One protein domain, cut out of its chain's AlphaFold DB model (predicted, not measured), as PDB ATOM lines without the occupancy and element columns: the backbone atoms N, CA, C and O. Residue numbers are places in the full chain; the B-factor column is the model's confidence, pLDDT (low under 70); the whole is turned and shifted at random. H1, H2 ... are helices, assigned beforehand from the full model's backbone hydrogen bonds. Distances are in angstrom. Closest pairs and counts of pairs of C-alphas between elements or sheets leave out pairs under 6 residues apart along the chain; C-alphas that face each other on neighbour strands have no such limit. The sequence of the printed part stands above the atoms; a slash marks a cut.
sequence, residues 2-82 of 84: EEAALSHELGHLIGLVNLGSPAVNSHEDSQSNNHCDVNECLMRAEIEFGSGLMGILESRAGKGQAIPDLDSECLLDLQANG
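This is residues 2 to 82 of the 84 residues of an uncharacterized protein of Flavobacteriaceae bacterium (UniProt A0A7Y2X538). With little regular structure, this is a core of loops, mostly residues 14 to 50, with H1 along one side and H2 and H3 toward opposite ends of the long axis. Residues 58 to 64 stick out at H2's end, and the chain then runs back to H3. The printed part has 81 residues and three named helices, in the order H1, H2, H3; its class is all helix, though they hold only 30 residues. It is compact, radius of gyration of the C-alphas 12.1 A, spanning 36 by 22 by 20 A.

Find C-alpha 2 at (254.484, 351.807, 296.176); from there H1, residues 2 to 13, runs 16.3 A. H2 is residues 51 to 59, 12.8 A; H3, residues 72 to 80, runs 12.1 A to C-alpha 80 at (278.036, 364.828, 297.599).

H1 and H2 are close but not clearly touching; their closest C-alphas, of Ala 5 and Leu 53, are 6.8 A apart. They run opposite ways at a shallow tilt of 34 degrees, only just short of steep. H3 is apart from both. Every O i to N i+4 pair is within hydrogen-bond range in H1 and H3, and 4 of 5 in H2.

The C-alphas farthest apart, of Pro 22 and Gly 62, are 36.1 A apart. The printed part has no cut, and both links are long. Confidence is under 70 at residues 51 to 52, 54 and 57 to 64.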
ATOM      1  N   GLU A   2     254.529 351.052 294.907       79.25
ATOM      2  CA  GLU A   2     254.484 351.807 296.176       79.25
ATOM      3  C   GLU A   2     255.878 352.041 296.781       79.25
ATOM      4  O   GLU A   2     256.186 353.150 297.191       79.25
ATOM      5  N   GLU A   3     256.755 351.033 296.742       84.06
ATOM      6  CA  GLU A   3     258.169 351.158 297.144       84.06
ATOM      7  C   GLU A   3     258.932 352.236 296.354       84.06
ATOM      8  O   GLU A   3     259.767 352.941 296.914       84.06
ATOM      9  N   ALA A   4     258.614 352.397 295.068       86.12
ATOM     10  CA  ALA A   4     259.243 353.390 294.203       86.12
ATOM     11  C   ALA A   4     258.809 354.801 294.578       86.12
ATOM     12  O   ALA A   4     259.651 355.667 294.775       86.12
ATOM     13  N   ALA A   5     257.498 355.003 294.731       88.06
ATOM     14  CA  ALA A   5     256.955 356.279 295.164       88.06
ATOM     15  C   ALA A   5     257.485 356.634 296.562       88.06
ATOM     16  O   ALA A   5     257.940 357.745 296.780       88.06
ATOM     17  N   LEU A   6     257.556 355.675 297.492       90.06
ATOM     18  CA  LEU A   6     258.158 355.917 298.805       90.06
ATOM     19  C   LEU A   6     259.638 356.324 298.708       90.06
ATOM     20  O   LEU A   6     260.070 357.231 299.413       90.06
ATOM     21  N   SER A   7     260.412 355.659 297.849       92.50
ATOM     22  CA  SER A   7     261.833 355.973 297.651       92.50
ATOM     23  C   SER A   7     262.032 357.335 296.971       92.50
ATOM     24  O   SER A   7     262.976 358.047 297.300       92.50
ATOM     25  N   HIS A   8     261.118 357.725 296.084       94.75
ATOM     26  CA  HIS A   8     261.053 359.051 295.473       94.75
ATOM     27  C   HIS A   8     260.781 360.147 296.512       94.75
ATOM     28  O   HIS A   8     261.558 361.092 296.637       94.75
ATOM     29  N   GLU A   9     259.748 359.975 297.341       94.19
ATOM     30  CA  GLU A   9     259.435 360.922 298.420       94.19
ATOM     31  C   GLU A   9     260.556 360.989 299.469       94.19
ATOM     32  O   GLU A   9     260.834 362.044 300.044       94.19
ATOM     33  N   LEU A  10     261.254 359.873 299.709       94.12
ATOM     34  CA  LEU A  10     262.466 359.876 300.522       94.12
ATOM     35  C   LEU A  10     263.568 360.726 299.874       94.12
ATOM     36  O   LEU A  10     264.261 361.443 300.591       94.12
ATOM     37  N   GLY A  11     263.709 360.682 298.548       94.69
ATOM     38  CA  GLY A  11     264.603 361.552 297.782       94.69
ATOM     39  C   GLY A  11     264.322 363.035 298.027       94.69
ATOM     40  O   GLY A  11     265.248 363.792 298.326       94.69
ATOM     41  N   HIS A  12     263.048 363.439 298.016       95.56
ATOM     42  CA  HIS A  12     262.652 364.790 298.420       95.56
ATOM     43  C   HIS A  12     263.004 365.085 299.883       95.56
ATOM     44  O   HIS A  12     263.560 366.138 300.188       95.56
ATOM     45  N   LEU A  13     262.736 364.149 300.799       94.31
ATOM     46  CA  LEU A  13     263.018 364.326 302.225       94.31
ATOM     47  C   LEU A  13     264.512 364.543 302.513       94.31
ATOM     48  O   LEU A  13     264.855 365.313 303.412       94.31
ATOM     49  N   ILE A  14     265.396 363.877 301.768       93.62
ATOM     50  CA  ILE A  14     266.853 364.051 301.889       93.62
ATOM     51  C   ILE A  14     267.396 365.187 301.004       93.62
ATOM     52  O   ILE A  14     268.602 365.425 300.984       93.62
ATOM     53  N   GLY A  15     266.510 365.913 300.320       94.88
ATOM     54  CA  GLY A  15     266.801 367.161 299.626       94.88
ATOM     55  C   GLY A  15     267.396 367.014 298.230       94.88
ATOM     56  O   GLY A  15     268.054 367.952 297.775       94.88
ATOM     57  N   LEU A  16     267.207 365.872 297.559       96.62
ATOM     58  CA  LEU A  16     267.662 365.687 296.176       96.62
ATOM     59  C   LEU A  16     266.940 366.631 295.210       96.62
ATOM     60  O   LEU A  16     265.796 367.022 295.445       96.62
ATOM     61  N   VAL A  17     267.626 366.946 294.107       96.75
ATOM     62  CA  VAL A  17     267.141 367.795 293.013       96.75
ATOM     63  C   VAL A  17     266.716 369.184 293.498       96.75
ATOM     64  O   VAL A  17     265.537 369.506 293.564       96.75
ATOM     65  N   ASN A  18     267.679 370.029 293.870       94.38
ATOM     66  CA  ASN A  18     267.449 371.432 294.255       94.38
ATOM     67  C   ASN A  18     266.468 371.674 295.431       94.38
ATOM     68  O   ASN A  18     266.210 372.828 295.780       94.38
ATOM     69  N   LEU A  19     266.010 370.628 296.132       93.81
ATOM     70  CA  LEU A  19     265.121 370.710 297.299       93.81
ATOM     71  C   LEU A  19     265.901 370.762 298.627       93.81
ATOM     72  O   LEU A  19     265.545 370.140 299.625       93.81
ATOM     73  N   GLY A  20     266.999 371.513 298.655       89.94
ATOM     74  CA  GLY A  20     267.771 371.791 299.870       89.94
ATOM     75  C   GLY A  20     269.216 371.313 299.822       89.94
ATOM     76  O   GLY A  20     270.069 371.965 300.426       89.94
ATOM     77  N   SER A  21     269.518 370.253 299.070       87.88
ATOM     78  CA  SER A  21     270.902 369.948 298.719       87.88
ATOM     79  C   SER A  21     271.299 370.613 297.397       87.88
ATOM     80  O   SER A  21     270.473 370.692 296.482       87.88
ATOM     81  N   PRO A  22     272.526 371.153 297.288       88.25
ATOM     82  CA  PRO A  22     272.994 371.717 296.033       88.25
ATOM     83  C   PRO A  22     273.267 370.592 295.035       88.25
ATOM     84  O   PRO A  22     274.033 369.678 295.338       88.25
ATOM     85  N   ALA A  23     272.683 370.694 293.842       94.56
ATOM     86  CA  ALA A  23     272.987 369.764 292.767       94.56
ATOM     87  C   ALA A  23     274.440 369.935 292.281       94.56
ATOM     88  O   ALA A  23     274.948 371.059 292.182       94.56
ATOM     89  N   VAL A  24     275.112 368.823 291.976       96.25
ATOM     90  CA  VAL A  24     276.486 368.813 291.447       96.25
ATOM     91  C   VAL A  24     276.504 369.332 290.010       96.25
ATOM     92  O   VAL A  24     277.343 370.168 289.666       96.25
ATOM     93  N   ASN A  25     275.552 368.881 289.191       97.00
ATOM     94  CA  ASN A  25     275.265 369.413 287.860       97.00
ATOM     95  C   ASN A  25     273.786 369.803 287.759       97.00
ATOM     96  O   ASN A  25     272.991 369.499 288.638       97.00
ATOM     97  N   SER A  26     273.393 370.491 286.687       97.12
ATOM     98  CA  SER A  26     271.980 370.802 286.452       97.12
ATOM     99  C   SER A  26     271.254 369.580 285.895       97.12
ATOM    100  O   SER A  26     271.599 369.130 284.807       97.12
ATOM    101  N   HIS A  27     270.231 369.109 286.607       97.69
ATOM    102  CA  HIS A  27     269.331 368.028 286.176       97.69
ATOM    103  C   HIS A  27     267.888 368.239 286.659       97.69
ATOM    104  O   HIS A  27     267.106 367.303 286.701       97.69
ATOM    105  N   GLU A  28     267.517 369.457 287.064       97.56
ATOM    106  CA  GLU A  28     266.131 369.762 287.438       97.56
ATOM    107  C   GLU A  28     265.255 369.952 286.191       97.56
ATOM    108  O   GLU A  28     265.596 370.700 285.271       97.56
ATOM    109  N   ASP A  29     264.087 369.313 286.186       96.81
ATOM    110  CA  ASP A  29     263.080 369.446 285.148       96.81
ATOM    111  C   ASP A  29     262.436 370.836 285.202       96.81
ATOM    112  O   ASP A  29     261.702 371.193 286.122       96.81
ATOM    113  N   SER A  30     262.663 371.617 284.146       95.81
ATOM    114  CA  SER A  30     262.098 372.965 283.985       95.81
ATOM    115  C   SER A  30     260.565 373.046 284.038       95.81
ATOM    116  O   SER A  30     260.022 374.139 284.203       95.81
ATOM    117  N   GLN A  31     259.859 371.926 283.853       95.00
ATOM    118  CA  GLN A  31     258.397 371.855 283.912       95.00
ATOM    119  C   GLN A  31     257.885 371.277 285.233       95.00
ATOM    120  O   GLN A  31     256.687 371.370 285.504       95.00
ATOM    121  N   SER A  32     258.768 370.702 286.050       93.75
ATOM    122  CA  SER A  32     258.425 370.070 287.318       93.75
ATOM    123  C   SER A  32     259.541 370.289 288.334       93.75
ATOM    124  O   SER A  32     260.482 369.504 288.428       93.75
ATOM    125  N   ASN A  33     259.427 371.364 289.113       94.31
ATOM    126  CA  ASN A  33     260.432 371.718 290.116       94.31
ATOM    127  C   ASN A  33     260.707 370.548 291.069       94.31
ATOM    128  O   ASN A  33     259.783 369.823 291.447       94.31
ATOM    129  N   ASN A  34     261.954 370.425 291.509       95.62
ATOM    130  CA  ASN A  34     262.459 369.360 292.376       95.62
ATOM    131  C   ASN A  34     262.409 367.940 291.785       95.62
ATOM    132  O   ASN A  34     262.541 366.964 292.522       95.62
ATOM    133  N   HIS A  35     262.231 367.809 290.470       97.12
ATOM    134  CA  HIS A  35     262.239 366.525 289.773       97.12
ATOM    135  C   HIS A  35     263.365 366.460 288.757       97.12
ATOM    136  O   HIS A  35     263.762 367.479 288.206       97.12
ATOM    137  N   CYS A  36     263.890 365.266 288.517       97.44
ATOM    138  CA  CYS A  36     264.996 365.070 287.594       97.44
ATOM    139  C   CYS A  36     264.521 365.159 286.130       97.44
ATOM    140  O   CYS A  36     263.444 364.666 285.790       97.44
ATOM    141  N   ASP A  37     265.308 365.745 285.232       97.31
ATOM    142  CA  ASP A  37     265.036 365.796 283.789       97.31
ATOM    143  C   ASP A  37     265.554 364.555 283.029       97.31
ATOM    144  O   ASP A  37     265.208 364.336 281.864       97.31
ATOM    145  N   VAL A  38     266.322 363.692 283.702       96.25
ATOM    146  CA  VAL A  38     266.892 362.470 283.128       96.25
ATOM    147  C   VAL A  38     265.845 361.363 283.058       96.25
ATOM    148  O   VAL A  38     265.326 360.882 284.068       96.25
ATOM    149  N   ASN A  39     265.551 360.921 281.833       90.81
ATOM    150  CA  ASN A  39     264.642 359.803 281.584       90.81
ATOM    151  C   ASN A  39     265.052 358.556 282.378       90.81
ATOM    152  O   ASN A  39     266.227 358.215 282.441       90.81
ATOM    153  N   GLU A  40     264.059 357.842 282.909       88.56
ATOM    154  CA  GLU A  40     264.280 356.650 283.739       88.56
ATOM    155  C   GLU A  40     265.115 356.903 285.006       88.56
ATOM    156  O   GLU A  40     265.757 355.984 285.498       88.56
ATOM    157  N   CYS A  41     265.063 358.113 285.568       95.19
ATOM    158  CA  CYS A  41     265.477 358.370 286.946       95.19
ATOM    159  C   CYS A  41     264.323 358.116 287.929       95.19
ATOM    160  O   CYS A  41     263.166 358.430 287.639       95.19
ATOM    161  N   LEU A  42     264.635 357.613 289.126       94.94
ATOM    162  CA  LEU A  42     263.698 357.511 290.245       94.94
ATOM    163  C   LEU A  42     263.089 358.869 290.630       94.94
ATOM    164  O   LEU A  42     261.930 358.905 291.019       94.94
ATOM    165  N   MET A  43     263.822 359.977 290.484       96.06
ATOM    166  CA  MET A  43     263.361 361.337 290.815       96.06
ATOM    167  C   MET A  43     262.562 362.014 289.691       96.06
ATOM    168  O   MET A  43     262.325 363.218 289.730       96.06
ATOM    169  N   ARG A  44     262.127 361.265 288.672       94.31
ATOM    170  CA  ARG A  44     261.207 361.759 287.643       94.31
ATOM    171  C   ARG A  44     259.819 362.062 288.217       94.31
ATOM    172  O   ARG A  44     259.288 361.265 288.984       94.31
ATOM    173  N   ALA A  45     259.188 363.147 287.762       92.75
ATOM    174  CA  ALA A  45     257.849 363.567 288.205       92.75
ATOM    175  C   ALA A  45     256.754 362.518 287.984       92.75
ATOM    176  O   ALA A  45     255.753 362.490 288.692       92.75
ATOM    177  N   GLU A  46     256.940 361.598 287.033       87.81
ATOM    178  CA  GLU A  46     255.981 360.516 286.828       87.81
ATOM    179  C   GLU A  46     255.906 359.536 288.020       87.81
ATOM    180  O   GLU A  46     254.940 358.783 288.107       87.81
ATOM    181  N   ILE A  47     256.898 359.523 288.923       86.25
ATOM    182  CA  ILE A  47     256.983 358.605 290.076       86.25
ATOM    183  C   ILE A  47     256.409 359.219 291.364       86.25
ATOM    184  O   ILE A  47     256.116 358.469 292.299       86.25
ATOM    185  N   GLU A  48     256.172 360.537 291.382       83.06
ATOM    186  CA  GLU A  48     255.622 361.281 292.523       83.06
ATOM    187  C   GLU A  48     254.352 360.616 293.081       83.06
ATOM    188  O   GLU A  48     253.483 360.099 292.350       83.06
ATOM    189  N   PHE A  49     254.234 360.615 294.412       77.50
ATOM    190  CA  PHE A  49     253.080 360.045 295.083       77.50
ATOM    191  C   PHE A  49     251.799 360.823 294.738       77.50
ATOM    192  O   PHE A  49     251.674 362.020 294.980       77.50
ATOM    193  N   GLY A  50     250.790 360.119 294.215       75.88
ATOM    194  CA  GLY A  50     249.506 360.709 293.827       75.88
ATOM    195  C   GLY A  50     249.219 360.554 292.336       75.88
ATOM    196  O   GLY A  50     248.903 359.452 291.883       75.88
ATOM    197  N   SER A  51     249.270 361.656 291.582       69.00
ATOM    198  CA  SER A  51     248.937 361.681 290.148       69.00
ATOM    199  C   SER A  51     249.888 360.817 289.308       69.00
ATOM    200  O   SER A  51     249.423 360.119 288.404       69.00
ATOM    201  N   GLY A  52     251.184 360.809 289.637       68.69
ATOM    202  CA  GLY A  52     252.213 360.012 288.959       68.69
ATOM    203  C   GLY A  52     252.070 358.508 289.209       68.69
ATOM    204  O   GLY A  52     252.009 357.711 288.267       68.69
ATOM    205  N   LEU A  53     251.887 358.116 290.477       72.19
ATOM    206  CA  LEU A  53     251.724 356.716 290.889       72.19
ATOM    207  C   LEU A  53     250.628 355.969 290.106       72.19
ATOM    208  O   LEU A  53     250.851 354.835 289.672       72.19
ATOM    209  N   MET A  54     249.463 356.588 289.888       69.94
ATOM    210  CA  MET A  54     248.373 355.953 289.132       69.94
ATOM    211  C   MET A  54     248.777 355.697 287.670       69.94
ATOM    212  O   MET A  54     248.561 354.604 287.145       69.94
ATOM    213  N   GLY A  55     249.459 356.662 287.044       70.06
ATOM    214  CA  GLY A  55     249.990 356.530 285.687       70.06
ATOM    215  C   GLY A  55     251.072 355.452 285.562       70.06
ATOM    216  O   GLY A  55     251.118 354.735 284.560       70.06
ATOM    217  N   ILE A  56     251.919 355.261 286.579       71.75
ATOM    218  CA  ILE A  56     252.931 354.188 286.593       71.75
ATOM    219  C   ILE A  56     252.318 352.807 286.820       71.75
ATOM    220  O   ILE A  56     252.752 351.837 286.188       71.75
ATOM    221  N   LEU A  57     251.311 352.690 287.688       68.44
ATOM    222  CA  LEU A  57     250.583 351.434 287.877       68.44
ATOM    223  C   LEU A  57     249.955 350.959 286.556       68.44
ATOM    224  O   LEU A  57     250.062 349.783 286.208       68.44
ATOM    225  N   GLU A  58     249.389 351.878 285.774       68.44
ATOM    226  CA  GLU A  58     248.817 351.571 284.460       68.44
ATOM    227  C   GLU A  58     249.883 351.281 283.388       68.44
ATOM    228  O   GLU A  58     249.715 350.379 282.564       68.44
ATOM    229  N   SER A  59     250.997 352.020 283.384       68.62
ATOM    230  CA  SER A  59     251.972 351.984 282.284       68.62
ATOM    231  C   SER A  59     253.127 350.997 282.469       68.62
ATOM    232  O   SER A  59     253.564 350.420 281.470       68.62
ATOM    233  N   ARG A  60     253.608 350.776 283.702       68.31
ATOM    234  CA  ARG A  60     254.772 349.922 284.007       68.31
ATOM    235  C   ARG A  60     254.389 348.615 284.696       68.31
ATOM    236  O   ARG A  60     254.851 347.558 284.264       68.31
ATOM    237  N   ALA A  61     253.512 348.652 285.707       63.53
ATOM    238  CA  ALA A  61     253.144 347.446 286.464       63.53
ATOM    239  C   ALA A  61     252.371 346.434 285.603       63.53
ATOM    240  O   ALA A  61     252.676 345.243 285.631       63.53
ATOM    241  N   GLY A  62     251.453 346.909 284.754       62.69
ATOM    242  CA  GLY A  62     250.756 346.065 283.776       62.69
ATOM    243  C   GLY A  62     251.655 345.486 282.672       62.69
ATOM    244  O   GLY A  62     251.256 344.542 281.995       62.69
ATOM    245  N   LYS A  63     252.870 346.027 282.491       68.00
ATOM    246  CA  LYS A  63     253.833 345.616 281.451       68.00
ATOM    247  C   LYS A  63     255.058 344.875 281.998       68.00
ATOM    248  O   LYS A  63     255.929 344.510 281.215       68.00
ATOM    249  N   GLY A  64     255.142 344.664 283.316       64.19
ATOM    250  CA  GLY A  64     256.300 344.031 283.961       64.19
ATOM    251  C   GLY A  64     257.603 344.830 283.827       64.19
ATOM    252  O   GLY A  64     258.680 344.246 283.899       64.19
ATOM    253  N   GLN A  65     257.522 346.143 283.592       70.44
ATOM    254  CA  GLN A  65     258.699 347.006 283.496       70.44
ATOM    255  C   GLN A  65     259.267 347.296 284.885       70.44
ATOM    256  O   GLN A  65     258.520 347.560 285.829       70.44
ATOM    257  N   ALA A  66     260.597 347.270 284.990       72.81
ATOM    258  CA  ALA A  66     261.295 347.601 286.220       72.81
ATOM    259  C   ALA A  66     261.044 349.062 286.625       72.81
ATOM    260  O   ALA A  66     260.878 349.961 285.789       72.81
ATOM    261  N   ILE A  67     260.999 349.276 287.937       79.25
ATOM    262  CA  ILE A  67     261.078 350.608 288.525       79.25
ATOM    263  C   ILE A  67     262.511 351.120 288.300       79.25
ATOM    264  O   ILE A  67     263.443 350.340 288.500       79.25
ATOM    265  N   PRO A  68     262.693 352.375 287.865       87.81
ATOM    266  CA  PRO A  68     264.018 352.957 287.708       87.81
ATOM    267  C   PRO A  68     264.666 353.283 289.059       87.81
ATOM    268  O   PRO A  68     263.973 353.665 290.002       87.81
ATOM    269  N   ASP A  69     265.991 353.185 289.114       93.19
ATOM    270  CA  ASP A  69     266.816 353.675 290.223       93.19
ATOM    271  C   ASP A  69     267.183 355.162 290.030       93.19
ATOM    272  O   ASP A  69     266.788 355.795 289.048       93.19
ATOM    273  N   LEU A  70     267.931 355.746 290.974       95.88
ATOM    274  CA  LEU A  70     268.537 357.070 290.791       95.88
ATOM    275  C   LEU A  70     269.499 357.041 289.592       95.88
ATOM    276  O   LEU A  70     270.309 356.120 289.460       95.88
ATOM    277  N   ASP A  71     269.423 358.057 288.736       96.75
ATOM    278  CA  ASP A  71     270.369 358.225 287.636       96.75
ATOM    279  C   ASP A  71     271.740 358.717 288.140       96.75
ATOM    280  O   ASP A  71     271.945 358.943 289.336       96.75
ATOM    281  N   SER A  72     272.701 358.890 287.229       97.25
ATOM    282  CA  SER A  72     274.051 359.328 287.590       97.25
ATOM    283  C   SER A  72     274.084 360.690 288.281       97.25
ATOM    284  O   SER A  72     274.883 360.853 289.198       97.25
ATOM    285  N   GLU A  73     273.236 361.640 287.895       97.25
ATOM    286  CA  GLU A  73     273.209 362.976 288.495       97.25
ATOM    287  C   GLU A  73     272.614 362.934 289.905       97.25
ATOM    288  O   GLU A  73     273.241 363.408 290.854       97.25
ATOM    289  N   CYS A  74     271.480 362.253 290.097       96.94
ATOM    290  CA  CYS A  74     270.916 362.072 291.435       96.94
ATOM    291  C   CYS A  74     271.830 361.258 292.371       96.94
ATOM    292  O   CYS A  74     271.865 361.511 293.578       96.94
ATOM    293  N   LEU A  75     272.583 360.285 291.844       96.88
ATOM    294  CA  LEU A  75     273.586 359.549 292.621       96.88
ATOM    295  C   LEU A  75     274.774 360.434 293.007       96.88
ATOM    296  O   LEU A  75     275.275 360.318 294.126       96.88
ATOM    297  N   LEU A  76     275.223 361.312 292.108       96.81
ATOM    298  CA  LEU A  76     276.285 362.275 292.400       96.81
ATOM    299  C   LEU A  76     275.861 363.248 293.500       96.81
ATOM    300  O   LEU A  76     276.634 363.466 294.434       96.81
ATOM    301  N   ASP A  77     274.631 363.757 293.445       96.94
ATOM    302  CA  ASP A  77     274.058 364.584 294.508       96.94
ATOM    303  C   ASP A  77     274.016 363.819 295.833       96.94
ATOM    304  O   ASP A  77     274.530 364.287 296.850       96.94
ATOM    305  N   LEU A  78     273.470 362.597 295.829       95.62
ATOM    306  CA  LEU A  78     273.402 361.750 297.020       95.62
ATOM    307  C   LEU A  78     274.787 361.554 297.658       95.62
ATOM    308  O   LEU A  78     274.932 361.700 298.873       95.62
ATOM    309  N   GLN A  79     275.809 361.265 296.851       95.31
ATOM    310  CA  GLN A  79     277.186 361.085 297.317       95.31
ATOM    311  C   GLN A  79     277.802 362.387 297.841       95.31
ATOM    312  O   GLN A  79     278.454 362.376 298.889       95.31
ATOM    313  N   ALA A  80     277.578 363.512 297.158       93.62
ATOM    314  CA  ALA A  80     278.036 364.828 297.599       93.62
ATOM    315  C   ALA A  80     277.420 365.228 298.952       93.62
ATOM    316  O   ALA A  80     278.071 365.894 299.758       93.62
ATOM    317  N   ASN A  81     276.213 364.737 299.237       88.88
ATOM    318  CA  ASN A  81     275.493 364.940 300.493       88.88
ATOM    319  C   ASN A  81     275.819 363.905 301.585       88.88
ATOM    320  O   ASN A  81     275.202 363.912 302.651       88.88
ATOM    321  N   GLY A  82     276.795 363.019 301.356       89.12
ATOM    322  CA  GLY A  82     277.243 362.023 302.335       89.12
ATOM    323  C   GLY A  82     276.472 360.698 302.324       89.12
ATOM    324  O   GLY A  82     276.688 359.868 303.212       89.12
TER     325      GLY A  82